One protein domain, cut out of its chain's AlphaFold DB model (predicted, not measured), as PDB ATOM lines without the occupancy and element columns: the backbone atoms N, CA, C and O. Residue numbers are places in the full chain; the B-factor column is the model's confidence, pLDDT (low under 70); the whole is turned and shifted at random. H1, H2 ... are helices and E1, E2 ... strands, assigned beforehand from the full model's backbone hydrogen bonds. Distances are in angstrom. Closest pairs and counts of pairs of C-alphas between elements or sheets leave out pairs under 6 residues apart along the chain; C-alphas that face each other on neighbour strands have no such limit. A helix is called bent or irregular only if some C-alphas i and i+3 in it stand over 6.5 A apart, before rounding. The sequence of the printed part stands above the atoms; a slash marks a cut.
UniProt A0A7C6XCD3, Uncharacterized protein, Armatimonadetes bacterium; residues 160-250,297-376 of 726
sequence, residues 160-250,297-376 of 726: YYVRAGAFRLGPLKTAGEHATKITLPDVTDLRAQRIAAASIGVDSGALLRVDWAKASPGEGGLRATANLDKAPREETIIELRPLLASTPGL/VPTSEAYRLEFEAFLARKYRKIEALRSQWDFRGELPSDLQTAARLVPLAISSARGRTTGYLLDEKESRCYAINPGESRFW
ATOM      1  N   TYR A 160      -4.170 -37.047   2.911       93.94
ATOM      2  CA  TYR A 160      -2.859 -36.422   2.996       93.94
ATOM      3  C   TYR A 160      -2.900 -35.227   3.934       93.94
ATOM      4  O   TYR A 160      -3.747 -34.346   3.784       93.94
ATOM      5  N   TYR A 161      -1.947 -35.162   4.857       92.31
ATOM      6  CA  TYR A 161      -1.727 -33.970   5.668       92.31
ATOM      7  C   TYR A 161      -0.806 -32.993   4.924       92.31
ATOM      8  O   TYR A 161       0.347 -33.321   4.622       92.31
ATOM      9  N   VAL A 162      -1.308 -31.790   4.618       88.75
ATOM     10  CA  VAL A 162      -0.688 -30.877   3.635       88.75
ATOM     11  C   VAL A 162      -0.256 -29.510   4.173       88.75
ATOM     12  O   VAL A 162      -0.252 -28.508   3.458       88.75
ATOM     13  N   ARG A 163       0.198 -29.443   5.425       84.06
ATOM     14  CA  ARG A 163       0.748 -28.201   5.988       84.06
ATOM     15  C   ARG A 163       2.151 -27.910   5.435       84.06
ATOM     16  O   ARG A 163       3.083 -28.684   5.664       84.06
ATOM     17  N   ALA A 164       2.338 -26.787   4.731       75.38
ATOM     18  CA  ALA A 164       3.659 -26.453   4.193       75.38
ATOM     19  C   ALA A 164       4.677 -26.200   5.298       75.38
ATOM     20  O   ALA A 164       4.371 -25.639   6.348       75.38
ATOM     21  N   GLY A 165       5.912 -26.628   5.046       78.50
ATOM     22  CA  GLY A 165       6.987 -26.482   6.018       78.50
ATOM     23  C   GLY A 165       6.914 -27.422   7.209       78.50
ATOM     24  O   GLY A 165       7.904 -27.501   7.924       78.50
ATOM     25  N   ALA A 166       5.811 -28.152   7.405       83.00
ATOM     26  CA  ALA A 166       5.641 -28.992   8.585       83.00
ATOM     27  C   ALA A 166       6.696 -30.098   8.660       83.00
ATOM     28  O   ALA A 166       7.270 -30.323   9.720       83.00
ATOM     29  N   PHE A 167       6.979 -30.756   7.530       90.88
ATOM     30  CA  PHE A 167       7.901 -31.887   7.469       90.88
ATOM     31  C   PHE A 167       8.873 -31.712   6.306       90.88
ATOM     32  O   PHE A 167       8.523 -31.920   5.142       90.88
ATOM     33  N   ARG A 168      10.097 -31.298   6.638       91.50
ATOM     34  CA  ARG A 168      11.165 -31.033   5.673       91.50
ATOM     35  C   ARG A 168      12.473 -31.684   6.107       91.50
ATOM     36  O   ARG A 168      12.777 -31.742   7.296       91.50
ATOM     37  N   LEU A 169      13.251 -32.125   5.126       92.75
ATOM     38  CA  LEU A 169      14.658 -32.490   5.269       92.75
ATOM     39  C   LEU A 169      15.508 -31.520   4.451       92.75
ATOM     40  O   LEU A 169      15.136 -31.174   3.329       92.75
ATOM     41  N   GLY A 170      16.664 -31.137   4.982       89.19
ATOM     42  CA  GLY A 170      17.638 -30.306   4.282       89.19
ATOM     43  C   GLY A 170      17.641 -28.826   4.665       89.19
ATOM     44  O   GLY A 170      16.935 -28.434   5.597       89.19
ATOM     45  N   PRO A 171      18.443 -28.006   3.958       92.19
ATOM     46  CA  PRO A 171      19.133 -28.316   2.694       92.19
ATOM     47  C   PRO A 171      20.146 -29.478   2.756       92.19
ATOM     48  O   PRO A 171      20.892 -29.606   3.722       92.19
ATOM     49  N   LEU A 172      20.162 -30.342   1.736       94.12
ATOM     50  CA  LEU A 172      21.011 -31.538   1.629       94.12
ATOM     51  C   LEU A 172      21.968 -31.429   0.432       94.12
ATOM     52  O   LEU A 172      21.550 -31.036  -0.657       94.12
ATOM     53  N   LYS A 173      23.234 -31.834   0.619       92.12
ATOM     54  CA  LYS A 173      24.262 -31.955  -0.445       92.12
ATOM     55  C   LYS A 173      24.805 -33.369  -0.638       92.12
ATOM     56  O   LYS A 173      25.559 -33.614  -1.575       92.12
ATOM     57  N   THR A 174      24.467 -34.297   0.247       92.00
ATOM     58  CA  THR A 174      25.040 -35.644   0.270       92.00
ATOM     59  C   THR A 174      24.009 -36.692  -0.127       92.00
ATOM     60  O   THR A 174      22.816 -36.563   0.160       92.00
ATOM     61  N   ALA A 175      24.486 -37.741  -0.797       91.81
ATOM     62  CA  ALA A 175      23.713 -38.960  -1.015       91.81
ATOM     63  C   ALA A 175      23.440 -39.677   0.318       91.81
ATOM     64  O   ALA A 175      24.142 -39.440   1.305       91.81
ATOM     65  N   GLY A 176      22.486 -40.602   0.309       92.62
ATOM     66  CA  GLY A 176      22.195 -41.505   1.419       92.62
ATOM     67  C   GLY A 176      20.834 -41.273   2.065       92.62
ATOM     68  O   GLY A 176      20.001 -40.507   1.571       92.62
ATOM     69  N   GLU A 177      20.617 -41.978   3.174       93.75
ATOM     70  CA  GLU A 177      19.373 -41.923   3.933       93.75
ATOM     71  C   GLU A 177      19.347 -40.715   4.872       93.75
ATOM     72  O   GLU A 177      20.245 -40.500   5.684       93.75
ATOM     73  N   HIS A 178      18.256 -39.960   4.790       94.94
ATOM     74  CA  HIS A 178      17.977 -38.797   5.621       94.94
ATOM     75  C   HIS A 178      16.646 -39.017   6.327       94.94
ATOM     76  O   HIS A 178      15.660 -39.397   5.695       94.94
ATOM     77  N   ALA A 179      16.606 -38.788   7.638       93.38
ATOM     78  CA  ALA A 179      15.426 -39.070   8.445       93.38
ATOM     79  C   ALA A 179      14.979 -37.857   9.259       93.38
ATOM     80  O   ALA A 179      15.801 -37.095   9.762       93.38
ATOM     81  N   THR A 180      13.668 -37.707   9.416       93.56
ATOM     82  CA  THR A 180      13.052 -36.709  10.296       93.56
ATOM     83  C   THR A 180      11.889 -37.324  11.059       93.56
ATOM     84  O   THR A 180      11.351 -38.370  10.683       93.56
ATOM     85  N   LYS A 181      11.513 -36.679  12.160       92.06
ATOM     86  CA  LYS A 181      10.365 -37.062  12.970       92.06
ATOM     87  C   LYS A 181       9.133 -36.299  12.488       92.06
ATOM     88  O   LYS A 181       9.170 -35.081  12.339       92.06
ATOM     89  N   ILE A 182       8.043 -37.020  12.278       92.06
ATOM     90  CA  ILE A 182       6.716 -36.486  11.988       92.06
ATOM     91  C   ILE A 182       5.879 -36.644  13.255       92.06
ATOM     92  O   ILE A 182       5.639 -37.762  13.714       92.06
ATOM     93  N   THR A 183       5.428 -35.522  13.806       89.44
ATOM     94  CA  THR A 183       4.485 -35.468  14.925       89.44
ATOM     95  C   THR A 183       3.334 -34.533  14.580       89.44
ATOM     96  O   THR A 183       3.522 -33.544  13.867       89.44
ATOM     97  N   LEU A 184       2.144 -34.846  15.088       85.81
ATOM     98  CA  LEU A 184       0.965 -33.989  15.013       85.81
ATOM     99  C   LEU A 184       0.451 -33.759  16.444       85.81
ATOM    100  O   LEU A 184       0.358 -34.736  17.184       85.81
ATOM    101  N   PRO A 185       0.166 -32.509  16.864       79.62
ATOM    102  CA  PRO A 185      -0.155 -32.202  18.263       79.62
ATOM    103  C   PRO A 185      -1.361 -32.965  18.833       79.62
ATOM    104  O   PRO A 185      -1.372 -33.306  20.009       79.62
ATOM    105  N   ASP A 186      -2.355 -33.229  17.993       80.94
ATOM    106  CA  ASP A 186      -3.665 -33.807  18.310       80.94
ATOM    107  C   ASP A 186      -3.812 -35.271  17.853       80.94
ATOM    108  O   ASP A 186      -4.898 -35.843  17.940       80.94
ATOM    109  N   VAL A 187      -2.729 -35.909  17.386       82.31
ATOM    110  CA  VAL A 187      -2.747 -37.312  16.935       82.31
ATOM    111  C   VAL A 187      -1.718 -38.131  17.708       82.31
ATOM    112  O   VAL A 187      -0.516 -38.039  17.468       82.31
ATOM    113  N   THR A 188      -2.202 -38.962  18.631       74.50
ATOM    114  CA  THR A 188      -1.371 -39.772  19.535       74.50
ATOM    115  C   THR A 188      -0.877 -41.079  18.902       74.50
ATOM    116  O   THR A 188       0.300 -41.406  19.031       74.50
ATOM    117  N   ASP A 189      -1.733 -41.801  18.171       76.62
ATOM    118  CA  ASP A 189      -1.380 -43.015  17.408       76.62
ATOM    119  C   ASP A 189      -1.253 -42.683  15.915       76.62
ATOM    120  O   ASP A 189      -2.081 -43.056  15.079       76.62
ATOM    121  N   LEU A 190      -0.231 -41.890  15.578       83.81
ATOM    122  CA  LEU A 190      -0.007 -41.450  14.207       83.81
ATOM    123  C   LEU A 190       0.398 -42.632  13.317       83.81
ATOM    124  O   LEU A 190       1.502 -43.164  13.431       83.81
ATOM    125  N   ARG A 191      -0.465 -42.987  12.361       85.38
ATOM    126  CA  ARG A 191      -0.198 -44.025  11.357       85.38
ATOM    127  C   ARG A 191      -0.301 -43.453   9.954       85.38
ATOM    128  O   ARG A 191      -1.349 -42.948   9.550       85.38
ATOM    129  N   ALA A 192       0.787 -43.576   9.201       88.19
ATOM    130  CA  ALA A 192       0.820 -43.232   7.790       88.19
ATOM    131  C   ALA A 192       0.821 -44.514   6.958       88.19
ATOM    132  O   ALA A 192       1.640 -45.402   7.185       88.19
ATOM    133  N   GLN A 193      -0.075 -44.591   5.978       88.75
ATOM    134  CA  GLN A 193      -0.060 -45.665   4.989       88.75
ATOM    135  C   GLN A 193       1.155 -45.509   4.067       88.75
ATOM    136  O   GLN A 193       1.809 -46.484   3.705       88.75
ATOM    137  N   ARG A 194       1.461 -44.261   3.691       91.00
ATOM    138  CA  ARG A 194       2.563 -43.870   2.803       91.00
ATOM    139  C   ARG A 194       3.019 -42.450   3.136       91.00
ATOM    140  O   ARG A 194       2.271 -41.685   3.740       91.00
ATOM    141  N   ILE A 195       4.222 -42.070   2.710       94.81
ATOM    142  CA  ILE A 195       4.721 -40.693   2.829       94.81
ATOM    143  C   ILE A 195       5.266 -40.261   1.473       94.81
ATOM    144  O   ILE A 195       6.304 -40.762   1.046       94.81
ATOM    145  N   ALA A 196       4.575 -39.347   0.790       94.69
ATOM    146  CA  ALA A 196       5.086 -38.772  -0.450       94.69
ATOM    147  C   ALA A 196       6.258 -37.835  -0.128       94.69
ATOM    148  O   ALA A 196       6.184 -37.059   0.828       94.69
ATOM    149  N   ALA A 197       7.333 -37.918  -0.907       94.62
ATOM    150  CA  ALA A 197       8.555 -37.150  -0.725       94.62
ATOM    151  C   ALA A 197       8.886 -36.388  -2.011       94.62
ATOM    152  O   ALA A 197       9.100 -36.999  -3.052       94.62
ATOM    153  N   ALA A 198       8.938 -35.059  -1.946       94.12
ATOM    154  CA  ALA A 198       9.293 -34.207  -3.077       94.12
ATOM    155  C   ALA A 198      10.660 -33.565  -2.870       94.12
ATOM    156  O   ALA A 198      10.829 -32.747  -1.967       94.12
ATOM    157  N   SER A 199      11.620 -33.909  -3.722       94.31
ATOM    158  CA  SER A 199      12.949 -33.303  -3.748       94.31
ATOM    159  C   SER A 199      12.933 -32.029  -4.587       94.31
ATOM    160  O   SER A 199      12.591 -32.062  -5.768       94.31
ATOM    161  N   ILE A 200      13.323 -30.911  -3.984       93.75
ATOM    162  CA  ILE A 200      13.271 -29.572  -4.573       93.75
ATOM    163  C   ILE A 200      14.662 -28.956  -4.530       93.75
ATOM    164  O   ILE A 200      15.269 -28.882  -3.461       93.75
ATOM    165  N   GLY A 201      15.142 -28.478  -5.673       93.44
ATOM    166  CA  GLY A 201      16.388 -27.725  -5.752       93.44
ATOM    167  C   GLY A 201      16.259 -26.360  -5.080       93.44
ATOM    168  O   GLY A 201      15.298 -25.635  -5.338       93.44
ATOM    169  N   VAL A 202      17.203 -26.001  -4.214       90.44
ATOM    170  CA  VAL A 202      17.181 -24.740  -3.456       90.44
ATOM    171  C   VAL A 202      17.379 -23.533  -4.376       90.44
ATOM    172  O   VAL A 202      16.639 -22.555  -4.264       90.44
ATOM    173  N   ASP A 203      18.309 -23.612  -5.334       88.62
ATOM    174  CA  ASP A 203      18.639 -22.480  -6.211       88.62
ATOM    175  C   ASP A 203      17.696 -22.379  -7.414       88.62
ATOM    176  O   ASP A 203      17.376 -21.281  -7.899       88.62
ATOM    177  N   SER A 204      17.284 -23.531  -7.946       89.50
ATOM    178  CA  SER A 204      16.366 -23.617  -9.081       89.50
ATOM    179  C   SER A 204      14.897 -23.465  -8.678       89.50
ATOM    180  O   SER A 204      14.092 -22.969  -9.468       89.50
ATOM    181  N   GLY A 205      14.534 -23.903  -7.471       88.19
ATOM    182  CA  GLY A 205      13.151 -24.090  -7.034       88.19
ATOM    183  C   GLY A 205      12.397 -25.193  -7.788       88.19
ATOM    184  O   GLY A 205      11.179 -25.336  -7.627       88.19
ATOM    185  N   ALA A 206      13.092 -25.955  -8.636       91.00
ATOM    186  CA  ALA A 206      12.499 -26.984  -9.471       91.00
ATOM    187  C   ALA A 206      12.221 -28.252  -8.660       91.00
ATOM    188  O   ALA A 206      13.006 -28.636  -7.790       91.00
ATOM    189  N   LEU A 207      11.116 -28.925  -8.978       92.56
ATOM    190  CA  LEU A 207      10.878 -30.292  -8.540       92.56
ATOM    191  C   LEU A 207      11.859 -31.206  -9.279       92.56
ATOM    192  O   LEU A 207      11.771 -31.368 -10.494       92.56
ATOM    193  N   LEU A 208      12.808 -31.772  -8.540       91.94
ATOM    194  CA  LEU A 208      13.844 -32.651  -9.077       91.94
ATOM    195  C   LEU A 208      13.344 -34.090  -9.181       91.94
ATOM    196  O   LEU A 208      13.672 -34.795 -10.134       91.94
ATOM    197  N   ARG A 209      12.581 -34.532  -8.174       90.75
ATOM    198  CA  ARG A 209      12.100 -35.909  -8.052       90.75
ATOM    199  C   ARG A 209      10.928 -36.005  -7.082       90.75
ATOM    200  O   ARG A 209      10.839 -35.220  -6.137       90.75
ATOM    201  N   VAL A 210      10.072 -37.000  -7.304       92.38
ATOM    202  CA  VAL A 210       9.081 -37.467  -6.331       92.38
ATOM    203  C   VAL A 210       9.333 -38.934  -6.031       92.38
ATOM    204  O   VAL A 210       9.497 -39.729  -6.951       92.38
ATOM    205  N   ASP A 211       9.355 -39.271  -4.748       91.81
ATOM    206  CA  ASP A 211       9.548 -40.615  -4.212       91.81
ATOM    207  C   ASP A 211       8.595 -40.878  -3.045       91.81
ATOM    208  O   ASP A 211       7.750 -40.054  -2.683       91.81
ATOM    209  N   TRP A 212       8.768 -42.039  -2.420       93.44
ATOM    210  CA  TRP A 212       8.076 -42.437  -1.208       93.44
ATOM    211  C   TRP A 212       9.082 -42.645  -0.082       93.44
ATOM    212  O   TRP A 212       9.986 -43.475  -0.189       93.44
ATOM    213  N   ALA A 213       8.923 -41.894   1.004       94.31
ATOM    214  CA  ALA A 213       9.704 -42.101   2.214       94.31
ATOM    215  C   ALA A 213       9.186 -43.329   2.976       94.31
ATOM    216  O   ALA A 213       7.983 -43.604   3.018       94.31
ATOM    217  N   LYS A 214      10.106 -44.060   3.610       93.62
ATOM    218  CA  LYS A 214       9.767 -45.160   4.515       93.62
ATOM    219  C   LYS A 214       9.256 -44.577   5.828       93.62
ATOM    220  O   LYS A 214       9.881 -43.672   6.377       93.62
ATOM    221  N   ALA A 215       8.151 -45.115   6.332       92.50
ATOM    222  CA  ALA A 215       7.633 -44.802   7.657       92.50
ATOM    223  C   ALA A 215       7.995 -45.935   8.623       92.50
ATOM    224  O   ALA A 215       7.750 -47.103   8.327       92.50
ATOM    225  N   SER A 216       8.546 -45.595   9.783       90.12
ATOM    226  CA  SER A 216       8.698 -46.522  10.904       90.12
ATOM    227  C   SER A 216       8.166 -45.883  12.189       90.12
ATOM    228  O   SER A 216       8.221 -44.655  12.312       90.12
ATOM    229  N   PRO A 217       7.688 -46.670  13.168       87.00
ATOM    230  CA  PRO A 217       7.330 -46.140  14.480       87.00
ATOM    231  C   PRO A 217       8.496 -45.362  15.105       87.00
ATOM    232  O   PRO A 217       9.658 -45.756  14.974       87.00
ATOM    233  N   GLY A 218       8.189 -44.248  15.765       80.25
ATOM    234  CA  GLY A 218       9.132 -43.459  16.549       80.25
ATOM    235  C   GLY A 218       8.497 -43.031  17.870       80.25
ATOM    236  O   GLY A 218       7.278 -43.022  18.015       80.25
ATOM    237  N   GLU A 219       9.313 -42.672  18.856       78.38
ATOM    238  CA  GLU A 219       8.810 -42.208  20.150       78.38
ATOM    239  C   GLU A 219       7.937 -40.956  19.967       78.38
ATOM    240  O   GLU A 219       8.435 -39.920  19.533       78.38
ATOM    241  N   GLY A 220       6.635 -41.031  20.249       74.31
ATOM    242  CA  GLY A 220       5.702 -39.908  20.097       74.31
ATOM    243  C   GLY A 220       5.447 -39.456  18.650       74.31
ATOM    244  O   GLY A 220       5.177 -38.277  18.437       74.31
ATOM    245  N   GLY A 221       5.593 -40.339  17.650       85.31
ATOM    246  CA  GLY A 221       5.245 -40.042  16.255       85.31
ATOM    247  C   GLY A 221       5.765 -41.066  15.241       85.31
ATOM    248  O   GLY A 221       6.013 -42.225  15.561       85.31
ATOM    249  N   LEU A 222       5.965 -40.627  14.000       90.75
ATOM    250  CA  LEU A 222       6.551 -41.440  12.931       90.75
ATOM    251  C   LEU A 222       7.970 -40.970  12.623       90.75
ATOM    252  O   LEU A 222       8.235 -39.773  12.530       90.75
ATOM    253  N   ARG A 223       8.888 -41.906  12.397       92.75
ATOM    254  CA  ARG A 223      10.170 -41.613  11.756       92.75
ATOM    255  C   ARG A 223      10.003 -41.807  10.254       92.75
ATOM    256  O   ARG A 223       9.670 -42.899   9.801       92.75
ATOM    257  N   ALA A 224      10.220 -40.739   9.498       94.81
ATOM    258  CA  ALA A 224      10.178 -40.751   8.045       94.81
ATOM    259  C   ALA A 224      11.601 -40.717   7.492       94.81
ATOM    260  O   ALA A 224      12.355 -39.799   7.817       94.81
ATOM    261  N   THR A 225      11.952 -41.690   6.653       94.88
ATOM    262  CA  THR A 225      13.280 -41.805   6.035       94.88
ATOM    263  C   THR A 225      13.163 -41.702   4.518       94.88
ATOM    264  O   THR A 225      12.499 -42.526   3.888       94.88
ATOM    265  N   ALA A 226      13.822 -40.706   3.932       94.81
ATOM    266  CA  ALA A 226      13.943 -40.518   2.490       94.81
ATOM    267  C   ALA A 226      15.384 -40.803   2.046       94.81
ATOM    268  O   ALA A 226      16.329 -40.452   2.752       94.81
ATOM    269  N   ASN A 227      15.560 -41.428   0.883       92.75
ATOM    270  CA  ASN A 227      16.880 -41.748   0.344       92.75
ATOM    271  C   ASN A 227      17.196 -40.876  -0.873       92.75
ATOM    272  O   ASN A 227      16.389 -40.790  -1.796       92.75
ATOM    273  N   LEU A 228      18.387 -40.279  -0.894       90.50
ATOM    274  CA  LEU A 228      18.949 -39.651  -2.086       90.50
ATOM    275  C   LEU A 228      19.985 -40.596  -2.695       90.50
ATOM    276  O   LEU A 228      21.104 -40.694  -2.197       90.50
ATOM    277  N   ASP A 229      19.634 -41.267  -3.796       87.50
ATOM    278  CA  ASP A 229      20.508 -42.271  -4.432       87.50
ATOM    279  C   ASP A 229      21.869 -41.702  -4.870       87.50
ATOM    280  O   ASP A 229      22.865 -42.420  -4.946       87.50
ATOM    281  N   LYS A 230      21.919 -40.404  -5.190       88.12
ATOM    282  CA  LYS A 230      23.133 -39.683  -5.583       88.12
ATOM    283  C   LYS A 230      23.172 -38.325  -4.902       88.12
ATOM    284  O   LYS A 230      22.128 -37.746  -4.606       88.12
ATOM    285  N   ALA A 231      24.385 -37.806  -4.711       86.31
ATOM    286  CA  ALA A 231      24.572 -36.448  -4.229       86.31
ATOM    287  C   ALA A 231      23.907 -35.489  -5.232       86.31
ATOM    288  O   ALA A 231      24.175 -35.595  -6.439       86.31
ATOM    289  N   PRO A 232      22.997 -34.615  -4.779       86.31
ATOM    290  CA  PRO A 232      22.291 -33.729  -5.680       86.31
ATOM    291  C   PRO A 232      23.259 -32.701  -6.275       86.31
ATOM    292  O   PRO A 232      24.241 -32.300  -5.652       86.31
ATOM    293  N   ARG A 233      22.991 -32.287  -7.518       87.62
ATOM    294  CA  ARG A 233      23.827 -31.304  -8.233       87.62
ATOM    295  C   ARG A 233      23.759 -29.905  -7.616       87.62
ATOM    296  O   ARG A 233      24.672 -29.114  -7.816       87.62
ATOM    297  N   GLU A 234      22.681 -29.619  -6.898       91.44
ATOM    298  CA  GLU A 234      22.448 -28.405  -6.117       91.44
ATOM    299  C   GLU A 234      21.942 -28.790  -4.720       91.44
ATOM    300  O   GLU A 234      21.512 -29.926  -4.504       91.44
ATOM    301  N   GLU A 235      21.972 -27.855  -3.765       93.25
ATOM    302  CA  GLU A 235      21.325 -28.076  -2.468       93.25
ATOM    303  C   GLU A 235      19.861 -28.471  -2.664       93.25
ATOM    304  O   GLU A 235      19.152 -27.872  -3.468       93.25
ATOM    305  N   THR A 236      19.411 -29.498  -1.947       94.25
ATOM    306  CA  THR A 236      18.063 -30.054  -2.112       94.25
ATOM    307  C   THR A 236      17.311 -30.075  -0.791       94.25
ATOM    308  O   THR A 236      17.842 -30.508   0.228       94.25
ATOM    309  N   ILE A 237      16.051 -29.652  -0.813       94.38
ATOM    310  CA  ILE A 237      15.100 -29.831   0.287       94.38
ATOM    311  C   ILE A 237      14.157 -30.974  -0.084       94.38
ATOM    312  O   ILE A 237      13.705 -31.046  -1.224       94.38
ATOM    313  N   ILE A 238      13.838 -31.857   0.863       94.75
ATOM    314  CA  ILE A 238      12.804 -32.882   0.682       94.75
ATOM    315  C   ILE A 238      11.584 -32.504   1.515       94.75
ATOM    316  O   ILE A 238      11.664 -32.424   2.737       94.75
ATOM    317  N   GLU A 239      10.457 -32.282   0.851       94.25
ATOM    318  CA  GLU A 239       9.150 -32.041   1.466       94.25
ATOM    319  C   GLU A 239       8.395 -33.356   1.631       94.25
ATOM    320  O   GLU A 239       8.259 -34.111   0.669       94.25
ATOM    321  N   LEU A 240       7.890 -33.626   2.836       94.56
ATOM    322  CA  LEU A 240       7.198 -34.873   3.159       94.56
ATOM    323  C   LEU A 240       5.699 -34.635   3.379       94.56
ATOM    324  O   LEU A 240       5.307 -33.710   4.096       94.56
ATOM    325  N   ARG A 241       4.855 -35.484   2.785       94.06
ATOM    326  CA  ARG A 241       3.389 -35.458   2.923       94.06
ATOM    327  C   ARG A 241       2.874 -36.845   3.318       94.06
ATOM    328  O   ARG A 241       2.780 -37.722   2.455       94.06
ATOM    329  N   PRO A 242       2.590 -37.084   4.610       94.06
ATOM    330  CA  PRO A 242       2.078 -38.371   5.054       94.06
ATOM    331  C   PRO A 242       0.610 -38.539   4.636       94.06
ATOM    332  O   PRO A 242      -0.207 -37.640   4.839       94.06
ATOM    333  N   LEU A 243       0.291 -39.705   4.072       93.75
ATOM    334  CA  LEU A 243      -1.068 -40.204   3.877       93.75
ATOM    335  C   LEU A 243      -1.502 -40.895   5.168       93.75
ATOM    336  O   LEU A 243      -1.079 -42.019   5.451       93.75
ATOM    337  N   LEU A 244      -2.300 -40.203   5.969       91.94
ATOM    338  CA  LEU A 244      -2.784 -40.680   7.256       91.94
ATOM    339  C   LEU A 244      -3.922 -41.675   7.056       91.94
ATOM    340  O   LEU A 244      -4.829 -41.444   6.257       91.94
ATOM    341  N   ALA A 245      -3.879 -42.777   7.806       87.00
ATOM    342  CA  ALA A 245      -4.944 -43.778   7.774       87.00
ATOM    343  C   ALA A 245      -6.220 -43.319   8.493       87.00
ATOM    344  O   ALA A 245      -7.298 -43.823   8.207       87.00
ATOM    345  N   SER A 246      -6.077 -42.396   9.441       84.62
ATOM    346  CA  SER A 246      -7.149 -41.862  10.268       84.62
ATOM    347  C   SER A 246      -6.696 -40.516  10.824       84.62
ATOM    348  O   SER A 246      -5.542 -40.388  11.246       84.62
ATOM    349  N   THR A 247      -7.587 -39.525  10.814       83.69
ATOM    350  CA  THR A 247      -7.333 -38.201  11.393       83.69
ATOM    351  C   THR A 247      -8.497 -37.828  12.309       83.69
ATOM    352  O   THR A 247      -9.615 -37.678  11.813       83.69
ATOM    353  N   PRO A 248      -8.272 -37.681  13.628       83.81
ATOM    354  CA  PRO A 248      -9.285 -37.175  14.551       83.81
ATOM    355  C   PRO A 248      -9.867 -35.835  14.082       83.81
ATOM    356  O   PRO A 248      -9.182 -35.060  13.418       83.81
ATOM    357  N   GLY A 249     -11.129 -35.567  14.419       86.06
ATOM    358  CA  GLY A 249     -11.805 -34.301  14.103       86.06
ATOM    359  C   GLY A 249     -12.452 -34.221  12.715       86.06
ATOM    360  O   GLY A 249     -13.247 -33.319  12.472       86.06
ATOM    361  N   LEU A 250     -12.204 -35.167  11.800       91.69
ATOM    362  CA  LEU A 250     -12.919 -35.218  10.519       91.69
ATOM    363  C   LEU A 250     -13.477 -36.619  10.236       91.69
ATOM    364  O   LEU A 250     -12.735 -37.474   9.752       91.69
ATOM    365  N   VAL A 297      -6.412 -33.388   3.233       94.38
ATOM    366  CA  VAL A 297      -7.054 -33.634   1.935       94.38
ATOM    367  C   VAL A 297      -7.565 -35.073   1.927       94.38
ATOM    368  O   VAL A 297      -6.743 -35.990   1.801       94.38
ATOM    369  N   PRO A 298      -8.883 -35.302   2.086       95.19
ATOM    370  CA  PRO A 298      -9.435 -36.649   2.090       95.19
ATOM    371  C   PRO A 298      -9.182 -37.379   0.769       95.19
ATOM    372  O   PRO A 298      -9.120 -36.780  -0.307       95.19
ATOM    373  N   THR A 299      -9.018 -38.696   0.859       93.56
ATOM    374  CA  THR A 299      -8.657 -39.551  -0.286       93.56
ATOM    375  C   THR A 299      -9.692 -40.623  -0.610       93.56
ATOM    376  O   THR A 299      -9.495 -41.358  -1.580       93.56
ATOM    377  N   SER A 300     -10.791 -40.694   0.152       94.38
ATOM    378  CA  SER A 300     -11.883 -41.629  -0.120       94.38
ATOM    379  C   SER A 300     -12.467 -41.393  -1.515       94.38
ATOM    380  O   SER A 300     -12.491 -40.274  -2.037       94.38
ATOM    381  N   GLU A 301     -12.915 -42.473  -2.153       95.06
ATOM    382  CA  GLU A 301     -13.496 -42.401  -3.494       95.06
ATOM    383  C   GLU A 301     -14.759 -41.529  -3.503       95.06
ATOM    384  O   GLU A 301     -14.902 -40.681  -4.381       95.06
ATOM    385  N   ALA A 302     -15.602 -41.654  -2.473       96.38
ATOM    386  CA  ALA A 302     -16.796 -40.831  -2.300       96.38
ATOM    387  C   ALA A 302     -16.466 -39.328  -2.248       96.38
ATOM    388  O   ALA A 302     -17.071 -38.541  -2.979       96.38
ATOM    389  N   TYR A 303     -15.443 -38.928  -1.478       96.75
ATOM    390  CA  TYR A 303     -14.988 -37.534  -1.434       96.75
ATOM    391  C   TYR A 303     -14.553 -37.029  -2.815       96.75
ATOM    392  O   TYR A 303     -14.948 -35.944  -3.244       96.75
ATOM    393  N   ARG A 304     -13.738 -37.817  -3.531       96.19
ATOM    394  CA  ARG A 304     -13.214 -37.438  -4.853       96.19
ATOM    395  C   ARG A 304     -14.329 -37.298  -5.888       96.19
ATOM    396  O   ARG A 304     -14.293 -36.350  -6.668       96.19
ATOM    397  N   LEU A 305     -15.320 -38.189  -5.867       97.25
ATOM    398  CA  LEU A 305     -16.490 -38.123  -6.746       97.25
ATOM    399  C   LEU A 305     -17.333 -36.870  -6.480       97.25
ATOM    400  O   LEU A 305     -17.718 -36.164  -7.414       97.25
ATOM    401  N   GLU A 306     -17.590 -36.543  -5.214       97.81
ATOM    402  CA  GLU A 306     -18.318 -35.318  -4.880       97.81
ATOM    403  C   GLU A 306     -17.522 -34.051  -5.232       97.81
ATOM    404  O   GLU A 306     -18.104 -33.072  -5.719       97.81
ATOM    405  N   PHE A 307     -16.195 -34.070  -5.051       98.00
ATOM    406  CA  PHE A 307     -15.341 -32.948  -5.430       98.00
ATOM    407  C   PHE A 307     -15.306 -32.763  -6.951       98.00
ATOM    408  O   PHE A 307     -15.451 -31.641  -7.435       98.00
ATOM    409  N   GLU A 308     -15.211 -33.848  -7.721       97.88
ATOM    410  CA  GLU A 308     -15.342 -33.818  -9.179       97.88
ATOM    411  C   GLU A 308     -16.676 -33.187  -9.601       97.88
ATOM    412  O   GLU A 308     -16.695 -32.265 -10.423       97.88
ATOM    413  N   ALA A 309     -17.788 -33.607  -8.990       97.94
ATOM    414  CA  ALA A 309     -19.106 -33.042  -9.265       97.94
ATOM    415  C   ALA A 309     -19.176 -31.540  -8.929       97.94
ATOM    416  O   ALA A 309     -19.783 -30.756  -9.667       97.94
ATOM    417  N   PHE A 310     -18.534 -31.106  -7.842       97.88
ATOM    418  CA  PHE A 310     -18.398 -29.688  -7.512       97.88
ATOM    419  C   PHE A 310     -17.617 -28.919  -8.586       97.88
ATOM    420  O   PHE A 310     -18.097 -27.885  -9.063       97.88
ATOM    421  N   LEU A 311     -16.459 -29.430  -9.014       97.69
ATOM    422  CA  LEU A 311     -15.640 -28.802 -10.055       97.69
ATOM    423  C   LEU A 311     -16.396 -28.733 -11.390       97.69
ATOM    424  O   LEU A 311     -16.374 -27.693 -12.053       97.69
ATOM    425  N   ALA A 312     -17.141 -29.783 -11.742       97.69
ATOM    426  CA  ALA A 312     -17.990 -29.821 -12.930       97.69
ATOM    427  C   ALA A 312     -19.102 -28.761 -12.883       97.69
ATOM    428  O   ALA A 312     -19.339 -28.067 -13.873       97.69
ATOM    429  N   ARG A 313     -19.755 -28.563 -11.731       97.62
ATOM    430  CA  ARG A 313     -20.762 -27.499 -11.561       97.62
ATOM    431  C   ARG A 313     -20.151 -26.102 -11.655       97.62
ATOM    432  O   ARG A 313     -20.739 -25.234 -12.300       97.62
ATOM    433  N   LYS A 314     -18.990 -25.889 -11.029       96.88
ATOM    434  CA  LYS A 314     -18.331 -24.580 -10.935       96.88
ATOM    435  C   LYS A 314     -17.701 -24.136 -12.253       96.88
ATOM    436  O   LYS A 314     -17.927 -23.011 -12.687       96.88
ATOM    437  N   TYR A 315     -16.921 -25.009 -12.883       97.19
ATOM    438  CA  TYR A 315     -16.123 -24.666 -14.063       97.19
ATOM    439  C   TYR A 315     -16.775 -25.069 -15.380       97.19
ATOM    440  O   TYR A 315     -16.432 -24.499 -16.414       97.19
ATOM    441  N   ARG A 316     -17.725 -26.015 -15.359       93.38
ATOM    442  CA  ARG A 316     -18.404 -26.617 -16.526       93.38
ATOM    443  C   ARG A 316     -17.488 -27.409 -17.462       93.38
ATOM    444  O   ARG A 316     -17.898 -28.455 -17.948       93.38
ATOM    445  N   LYS A 317     -16.273 -26.924 -17.723       92.94
ATOM    446  CA  LYS A 317     -15.262 -27.513 -18.606       92.94
ATOM    447  C   LYS A 317     -13.882 -27.467 -17.955       92.94
ATOM    448  O   LYS A 317     -13.590 -26.564 -17.168       92.94
ATOM    449  N   ILE A 318     -13.016 -28.407 -18.329       97.06
ATOM    450  CA  ILE A 318     -11.662 -28.522 -17.774       97.06
ATOM    451  C   ILE A 318     -10.775 -27.319 -18.134       97.06
ATOM    452  O   ILE A 318      -9.936 -26.918 -17.336       97.06
ATOM    453  N   GLU A 319     -10.987 -26.672 -19.283       96.94
ATOM    454  CA  GLU A 319     -10.217 -25.492 -19.708       96.94
ATOM    455  C   GLU A 319     -10.394 -24.308 -18.748       96.94
ATOM    456  O   GLU A 319      -9.425 -23.618 -18.427       96.94
ATOM    457  N   ALA A 320     -11.615 -24.101 -18.245       96.56
ATOM    458  CA  ALA A 320     -11.900 -23.045 -17.278       96.56
ATOM    459  C   ALA A 320     -11.211 -23.319 -15.934       96.56
ATOM    460  O   ALA A 320     -10.628 -22.407 -15.349       96.56
ATOM    461  N   LEU A 321     -11.206 -24.580 -15.484       97.38
ATOM    462  CA  LEU A 321     -10.461 -24.992 -14.295       97.38
ATOM    463  C   LEU A 321      -8.958 -24.772 -14.491       97.38
ATOM    464  O   LEU A 321      -8.321 -24.154 -13.643       97.38
ATOM    465  N   ARG A 322      -8.393 -25.217 -15.622       96.44
ATOM    466  CA  ARG A 322      -6.956 -25.080 -15.915       96.44
ATOM    467  C   ARG A 322      -6.500 -23.618 -15.866       96.44
ATOM    468  O   ARG A 322      -5.439 -23.332 -15.323       96.44
ATOM    469  N   SER A 323      -7.324 -22.704 -16.384       93.88
ATOM    470  CA  SER A 323      -7.066 -21.262 -16.317       93.88
ATOM    471  C   SER A 323      -7.143 -20.707 -14.892       93.88
ATOM    472  O   SER A 323      -6.326 -19.871 -14.530       93.88
ATOM    473  N   GLN A 324      -8.105 -21.152 -14.082       94.94
ATOM    474  CA  GLN A 324      -8.323 -20.625 -12.727       94.94
ATOM    475  C   GLN A 324      -7.374 -21.230 -11.685       94.94
ATOM    476  O   GLN A 324      -7.110 -20.621 -10.652       94.94
ATOM    477  N   TRP A 325      -6.853 -22.430 -11.931       95.19
ATOM    478  CA  TRP A 325      -5.841 -23.062 -11.084       95.19
ATOM    479  C   TRP A 325      -4.404 -22.685 -11.486       95.19
ATOM    480  O   TRP A 325      -3.472 -23.117 -10.811       95.19
ATOM    481  N   ASP A 326      -4.233 -21.858 -12.523       94.31
ATOM    482  CA  ASP A 326      -2.956 -21.324 -13.029       94.31
ATOM    483  C   ASP A 326      -1.851 -22.392 -13.133       94.31
ATOM    484  O   ASP A 326      -0.779 -22.292 -12.518       94.31
ATOM    485  N   PHE A 327      -2.148 -23.466 -13.874       94.75
ATOM    486  CA  PHE A 327      -1.189 -24.537 -14.136       94.75
ATOM    487  C   PHE A 327      -0.021 -24.060 -15.000       94.75
ATOM    488  O   PHE A 327      -0.171 -23.286 -15.945       94.75
ATOM    489  N   ARG A 328       1.161 -24.598 -14.707       89.81
ATOM    490  CA  ARG A 328       2.414 -24.332 -15.408       89.81
ATOM    491  C   ARG A 328       2.917 -25.624 -16.039       89.81
ATOM    492  O   ARG A 328       3.357 -26.531 -15.343       89.81
ATOM    493  N   GLY A 329       2.904 -25.684 -17.366       88.06
ATOM    494  CA  GLY A 329       3.376 -26.849 -18.109       88.06
ATOM    495  C   GLY A 329       2.278 -27.891 -18.286       88.06
ATOM    496  O   GLY A 329       1.307 -27.637 -18.992       88.06
ATOM    497  N   GLU A 330       2.462 -29.067 -17.693       91.19
ATOM    498  CA  GLU A 330       1.542 -30.195 -17.833       91.19
ATOM    499  C   GLU A 330       0.156 -29.868 -17.265       91.19
ATOM    500  O   GLU A 330       0.030 -29.209 -16.232       91.19
ATOM    501  N   LEU A 331      -0.890 -30.321 -17.958       95.50
ATOM    502  CA  LEU A 331      -2.281 -30.015 -17.634       95.50
ATOM    503  C   LEU A 331      -3.039 -31.317 -17.353       95.50
ATOM    504  O   LEU A 331      -2.875 -32.270 -18.119       95.50
ATOM    505  N   PRO A 332      -3.895 -31.369 -16.317       95.81
ATOM    506  CA  PRO A 332      -4.736 -32.540 -16.072       95.81
ATOM    507  C   PRO A 332      -5.674 -32.756 -17.261       95.81
ATOM    508  O   PRO A 332      -6.214 -31.778 -17.786       95.81
ATOM    509  N   SER A 333      -5.877 -34.003 -17.697       94.44
ATOM    510  CA  SER A 333      -6.692 -34.352 -18.877       94.44
ATOM    511  C   SER A 333      -8.176 -34.031 -18.701       94.44
ATOM    512  O   SER A 333      -8.818 -33.568 -19.643       94.44
ATOM    513  N   ASP A 334      -8.692 -34.217 -17.490       96.25
ATOM    514  CA  ASP A 334     -10.114 -34.179 -17.150       96.25
ATOM    515  C   ASP A 334     -10.337 -33.751 -15.686       96.25
ATOM    516  O   ASP A 334      -9.396 -33.542 -14.912       96.25
ATOM    517  N   LEU A 335     -11.609 -33.566 -15.317       96.62
ATOM    518  CA  LEU A 335     -12.003 -33.138 -13.971       96.62
ATOM    519  C   LEU A 335     -11.785 -34.234 -12.921       96.62
ATOM    520  O   LEU A 335     -11.460 -33.905 -11.783       96.62
ATOM    521  N   GLN A 336     -11.886 -35.508 -13.302       95.69
ATOM    522  CA  GLN A 336     -11.597 -36.642 -12.422       95.69
ATOM    523  C   GLN A 336     -10.127 -36.636 -11.972       95.69
ATOM    524  O   GLN A 336      -9.811 -36.857 -10.802       95.69
ATOM    525  N   THR A 337      -9.213 -36.336 -12.894       96.62
ATOM    526  CA  THR A 337      -7.785 -36.163 -12.619       96.62
ATOM    527  C   THR A 337      -7.543 -34.941 -11.745       96.62
ATOM    528  O   THR A 337      -6.789 -35.027 -10.782       96.62
ATOM    529  N   ALA A 338      -8.224 -33.823 -12.009       96.56
ATOM    530  CA  ALA A 338      -8.133 -32.632 -11.165       96.56
ATOM    531  C   ALA A 338      -8.625 -32.883  -9.722       96.56
ATOM    532  O   ALA A 338      -7.999 -32.412  -8.772       96.56
ATOM    533  N   ALA A 339      -9.703 -33.654  -9.544       96.56
ATOM    534  CA  ALA A 339     -10.321 -33.931  -8.246       96.56
ATOM    535  C   ALA A 339      -9.482 -34.839  -7.330       96.56
ATOM    536  O   ALA A 339      -9.675 -34.840  -6.115       96.56
ATOM    537  N   ARG A 340      -8.537 -35.607  -7.887       95.50
ATOM    538  CA  ARG A 340      -7.618 -36.458  -7.110       95.50
ATOM    539  C   ARG A 340      -6.269 -35.803  -6.807       95.50
ATOM    540  O   ARG A 340      -5.451 -36.434  -6.141       95.50
ATOM    541  N   LEU A 341      -6.024 -34.584  -7.294       95.94
ATOM    542  CA  LEU A 341      -4.768 -33.879  -7.053       95.94
ATOM    543  C   LEU A 341      -4.613 -33.502  -5.579       95.94
ATOM    544  O   LEU A 341      -5.549 -33.028  -4.938       95.94
ATOM    545  N   VAL A 342      -3.396 -33.656  -5.065       94.06
ATOM    546  CA  VAL A 342      -3.045 -33.365  -3.673       94.06
ATOM    547  C   VAL A 342      -1.857 -32.406  -3.628       94.06
ATOM    548  O   VAL A 342      -0.876 -32.624  -4.336       94.06
ATOM    549  N   PRO A 343      -1.867 -31.370  -2.778       93.00
ATOM    550  CA  PRO A 343      -0.691 -30.552  -2.531       93.00
ATOM    551  C   PRO A 343       0.531 -31.350  -2.093       93.00
ATOM    552  O   PRO A 343       0.531 -32.006  -1.052       93.00
ATOM    553  N   LEU A 344       1.612 -31.219  -2.855       92.12
ATOM    554  CA  LEU A 344       2.870 -31.882  -2.559       92.12
ATOM    555  C   LEU A 344       3.876 -30.910  -1.941       92.12
ATOM    556  O   LEU A 344       4.371 -31.144  -0.841       92.12
ATOM    557  N   ALA A 345       4.151 -29.783  -2.599       90.19
ATOM    558  CA  ALA A 345       5.120 -28.810  -2.103       90.19
ATOM    559  C   ALA A 345       4.928 -27.399  -2.665       90.19
ATOM    560  O   ALA A 345       4.303 -27.215  -3.706       90.19
ATOM    561  N   ILE A 346       5.525 -26.411  -1.993       88.38
ATOM    562  CA  ILE A 346       5.731 -25.059  -2.522       88.38
ATOM    563  C   ILE A 346       7.218 -24.738  -2.458       88.38
ATOM    564  O   ILE A 346       7.851 -24.913  -1.419       88.38
ATOM    565  N   SER A 347       7.742 -24.197  -3.553       87.31
ATOM    566  CA  SER A 347       9.091 -23.653  -3.632       87.31
ATOM    567  C   SER A 347       9.062 -22.186  -4.039       87.31
ATOM    568  O   SER A 347       8.223 -21.784  -4.845       87.31
ATOM    569  N   SER A 348       9.975 -21.388  -3.486       85.19
ATOM    570  CA  SER A 348      10.206 -20.001  -3.894       85.19
ATOM    571  C   SER A 348      11.675 -19.817  -4.247       85.19
ATOM    572  O   SER A 348      12.522 -19.841  -3.362       85.19
ATOM    573  N   ALA A 349      11.969 -19.604  -5.527       84.31
ATOM    574  CA  ALA A 349      13.320 -19.364  -6.019       84.31
ATOM    575  C   ALA A 349      13.308 -18.263  -7.082       84.31
ATOM    576  O   ALA A 349      12.377 -18.155  -7.881       84.31
ATOM    577  N   ARG A 350      14.348 -17.418  -7.094       79.75
ATOM    578  CA  ARG A 350      14.547 -16.353  -8.103       79.75
ATOM    579  C   ARG A 350      13.325 -15.433  -8.284       79.75
ATOM    580  O   ARG A 350      12.973 -15.060  -9.400       79.75
ATOM    581  N   GLY A 351      12.653 -15.099  -7.180       76.62
ATOM    582  CA  GLY A 351      11.461 -14.240  -7.182       76.62
ATOM    583  C   GLY A 351      10.202 -14.888  -7.767       76.62
ATOM    584  O   GLY A 351       9.224 -14.188  -8.015       76.62
ATOM    585  N   ARG A 352      10.205 -16.207  -8.000       81.00
ATOM    586  CA  ARG A 352       9.040 -16.972  -8.453       81.00
ATOM    587  C   ARG A 352       8.682 -18.036  -7.429       81.00
ATOM    588  O   ARG A 352       9.545 -18.780  -6.973       81.00
ATOM    589  N   THR A 353       7.394 -18.139  -7.135       87.31
ATOM    590  CA  THR A 353       6.845 -19.220  -6.317       87.31
ATOM    591  C   THR A 353       6.127 -20.218  -7.219       87.31
ATOM    592  O   THR A 353       5.353 -19.820  -8.094       87.31
ATOM    593  N   THR A 354       6.398 -21.507  -7.028       89.94
ATOM    594  CA  THR A 354       5.766 -22.624  -7.743       89.94
ATOM    595  C   THR A 354       5.237 -23.624  -6.724       89.94
ATOM    596  O   THR A 354       5.950 -24.007  -5.798       89.94
ATOM    597  N   GLY A 355       3.983 -24.027  -6.892       92.06
ATOM    598  CA  GLY A 355       3.357 -25.113  -6.152       92.06
ATOM    599  C   GLY A 355       3.350 -26.372  -7.005       92.06
ATOM    600  O   GLY A 355       3.257 -26.279  -8.226       92.06
ATOM    601  N   TYR A 356       3.442 -27.532  -6.373       93.75
ATOM    602  CA  TYR A 356       3.380 -28.831  -7.034       93.75
ATOM    603  C   TYR A 356       2.220 -29.634  -6.455       93.75
ATOM    604  O   TYR A 356       2.099 -29.752  -5.233       93.75
ATOM    605  N   LEU A 357       1.381 -30.170  -7.335       95.25
ATOM    606  CA  LEU A 357       0.257 -31.039  -7.015       95.25
ATOM    607  C   LEU A 357       0.565 -32.457  -7.501       95.25
ATOM    608  O   LEU A 357       0.946 -32.635  -8.655       95.25
ATOM    609  N   LEU A 358       0.393 -33.450  -6.637       94.81
ATOM    610  CA  LEU A 358       0.578 -34.865  -6.925       94.81
ATOM    611  C   LEU A 358      -0.744 -35.501  -7.346       94.81
ATOM    612  O   LEU A 358      -1.744 -35.398  -6.640       94.81
ATOM    613  N   ASP A 359      -0.707 -36.232  -8.446       94.38
ATOM    614  CA  ASP A 359      -1.648 -37.295  -8.748       94.38
ATOM    615  C   ASP A 359      -1.033 -38.634  -8.339       94.38
ATOM    616  O   ASP A 359      -0.129 -39.148  -9.002       94.38
ATOM    617  N   GLU A 360      -1.521 -39.201  -7.238       85.56
ATOM    618  CA  GLU A 360      -1.007 -40.467  -6.719       85.56
ATOM    619  C   GLU A 360      -1.247 -41.631  -7.691       85.56
ATOM    620  O   GLU A 360      -0.385 -42.501  -7.825       85.56
ATOM    621  N   LYS A 361      -2.392 -41.651  -8.385       87.12
ATOM    622  CA  LYS A 361      -2.797 -42.786  -9.224       87.12
ATOM    623  C   LYS A 361      -1.884 -42.925 -10.438       87.12
ATOM    624  O   LYS A 361      -1.502 -44.035 -10.792       87.12
ATOM    625  N   GLU A 362      -1.525 -41.802 -11.052       86.44
ATOM    626  CA  GLU A 362      -0.636 -41.782 -12.218       86.44
ATOM    627  C   GLU A 362       0.838 -41.549 -11.849       86.44
ATOM    628  O   GLU A 362       1.697 -41.614 -12.721       86.44
ATOM    629  N   SER A 363       1.154 -41.295 -10.571       85.62
ATOM    630  CA  SER A 363       2.481 -40.835 -10.124       85.62
ATOM    631  C   SER A 363       2.971 -39.595 -10.888       85.62
ATOM    632  O   SER A 363       4.150 -39.482 -11.224       85.62
ATOM    633  N   ARG A 364       2.064 -38.654 -11.178       91.25
ATOM    634  CA  ARG A 364       2.350 -37.445 -11.971       91.25
ATOM    635  C   ARG A 364       2.273 -36.191 -11.122       91.25
ATOM    636  O   ARG A 364       1.529 -36.134 -10.145       91.25
ATOM    637  N   CYS A 365       3.042 -35.175 -11.501       93.88
ATOM    638  CA  CYS A 365       3.072 -33.899 -10.801       93.88
ATOM    639  C   CYS A 365       2.732 -32.744 -11.726       93.88
ATOM    640  O   CYS A 365       3.301 -32.600 -12.802       93.88
ATOM    641  N   TYR A 366       1.855 -31.879 -11.240       95.81
ATOM    642  CA  TYR A 366       1.398 -30.699 -11.945       95.81
ATOM    643  C   TYR A 366       1.900 -29.461 -11.215       95.81
ATOM    644  O   TYR A 366       1.694 -29.317 -10.008       95.81
ATOM    645  N   ALA A 367       2.575 -28.566 -11.930       94.44
ATOM    646  CA  ALA A 367       3.013 -27.306 -11.353       94.44
ATOM    647  C   ALA A 367       1.896 -26.261 -11.458       94.44
ATOM    648  O   ALA A 367       1.182 -26.201 -12.455       94.44
ATOM    649  N   ILE A 368       1.769 -25.415 -10.442       94.00
ATOM    650  CA  ILE A 368       0.826 -24.295 -10.383       94.00
ATOM    651  C   ILE A 368       1.529 -23.036  -9.874       94.00
ATOM    652  O   ILE A 368       2.597 -23.094  -9.254       94.00
ATOM    653  N   ASN A 369       0.915 -21.881 -10.096       90.50
ATOM    654  CA  ASN A 369       1.249 -20.658  -9.379       90.50
ATOM    655  C   ASN A 369       0.425 -20.555  -8.087       90.50
ATOM    656  O   ASN A 369      -0.748 -20.207  -8.150       90.50
ATOM    657  N   PRO A 370       0.990 -20.794  -6.897       84.75
ATOM    658  CA  PRO A 370       0.194 -20.814  -5.674       84.75
ATOM    659  C   PRO A 370      -0.337 -19.423  -5.290       84.75
ATOM    660  O   PRO A 370      -1.323 -19.331  -4.574       84.75
ATOM    661  N   GLY A 371       0.272 -18.333  -5.775       80.75
ATOM    662  CA  GLY A 371      -0.224 -16.978  -5.507       80.75
ATOM    663  C   GLY A 371      -1.538 -16.650  -6.224       80.75
ATOM    664  O   GLY A 371      -2.355 -15.915  -5.680       80.75
ATOM    665  N   GLU A 372      -1.746 -17.226  -7.411       85.12
ATOM    666  CA  GLU A 372      -2.901 -16.947  -8.282       85.12
ATOM    667  C   GLU A 372      -3.868 -18.140  -8.389       85.12
ATOM    668  O   GLU A 372      -5.035 -17.980  -8.745       85.12
ATOM    669  N   SER A 373      -3.401 -19.351  -8.075       90.38
ATOM    670  CA  SER A 373      -4.182 -20.579  -8.191       90.38
ATOM    671  C   SER A 373      -5.328 -20.620  -7.191       90.38
ATOM    672  O   SER A 373      -5.155 -20.410  -5.988       90.38
ATOM    673  N   ARG A 374      -6.509 -21.010  -7.679       90.62
ATOM    674  CA  ARG A 374      -7.689 -21.260  -6.844       90.62
ATOM    675  C   ARG A 374      -7.794 -22.690  -6.316       90.62
ATOM    676  O   ARG A 374      -8.766 -22.970  -5.624       90.62
ATOM    677  N   PHE A 375      -6.824 -23.570  -6.592       92.19
ATOM    678  CA  PHE A 375      -6.862 -24.984  -6.184       92.19
ATOM    679  C   PHE A 375      -7.233 -25.156  -4.707       92.19
ATOM    680  O   PHE A 375      -8.203 -25.830  -4.365       92.19
ATOM    681  N   TRP A 376      -6.458 -24.518  -3.829       87.75
ATOM    682  CA  TRP A 376      -6.589 -24.729  -2.391       87.75
ATOM    683  C   TRP A 376      -7.874 -24.117  -1.840       87.75
ATOM    684  O   TRP A 376      -8.592 -24.750  -1.069       87.75
TER     685      TRP A 376
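This is residues 160 to 250 and 297 to 376 of the 726 residues of an uncharacterized protein of Armatimonadetes bacterium (UniProt A0A7C6XCD3). A six-stranded sheet curls back on itself into a flattened, nearly closed barrel, and the small sheet E7 E8 E9 packs on one side of it, partly face to face and with its strands crossed. Three helices, H1, H2 and H3, cluster beyond the small sheet, away from the barrel. The 171 printed residues hold nine named strands and three named helices, in the order E1 to E6, H1 to H3, E7 to E9; both sheets are antiparallel, ordered E1 E6 E3 E4 E5 E2 and E7 E8 E9, and the class is mixed, helices and strands. The whole is compact, with a radius of gyration of the C-alphas of 16.5 A and spans of 46 by 39 by 25 A.

The largest sheet holds E1 (residues 168 to 172), E6 (236 to 244), E3 (192 to 201), E4 (207 to 218), E5 (221 to 228) and E2 (176 to 182). It is a folded sheet, bent back into two leaves: E1 E6 E3 face E5 E2, with E4 as the hinge, which bends by 56 degrees at residue 210. N 169 and O 238 of E1 and E6 are 2.9 A apart, N 198 and O 239 of E3 and E6 2.9 A, N 211 and O 197 of E4 and E3 2.8 A, N 223 and O 216 of E5 and E4 2.8 A, and N 178 and O 226 of E2 and E5 2.8 A. E3 E4 E5 form a meander, each strand the antiparallel neighbour of the one before; E2 E3 E4 E5 and E3 E4 E5 E6 are Greek keys, a meander plus a strand that pairs its far end. The edge strands E1 and E2 come closest at the C-alphas of Leu 169 and Thr 180, 6.8 A. E7 (342 to 349), E8 (352 to 359) and E9 (364 to 368) form a second meander, with N 354 and O 347 2.9 A apart and N 357 and O 366 2.8 A. The two sheets make a sandwich, two sheets face to face, their strands at 52 degrees; the closest C-alphas of E6 and E7 are those of Glu 239 and Ala 345, 6.3 A. H3 (335 to 339) only grazes the small sheet, with residues 337 to 339. H1 (301 to 315) touches H3, closest at the C-alphas of Glu 308 and Ala 339, 5.1 A. H2 (318 to 324) is close to H1 but not clearly touching, about perpendicular at 76 degrees, with Tyr 315 and Leu 321 the closest C-alphas, 5.7 A. In H1, H2 and H3 every O i to N i+4 pair is within hydrogen-bond range.

E1 begins at C-alpha 168, (11.165, -31.033, 5.673), and E9 ends at C-alpha 368, (0.826, -24.295, -10.383). From first to last C-alpha, E4 is 28.4 A, E3 25.8 A, E6 25.2 A, E8 23.0 A, E5 22.9 A, E7 21.7 A and H1 20.8 A.

The two C-alphas farthest apart are those of Glu 219 and Arg 316, 48.3 A. Residues 251 to 296 are not printed, and C-alphas 250 and 297 are 10.5 A apart across the cut. Of the links that are printed whole, none is long. The mean pLDDT of the printed part is 91.1, and no printed residue is under 70.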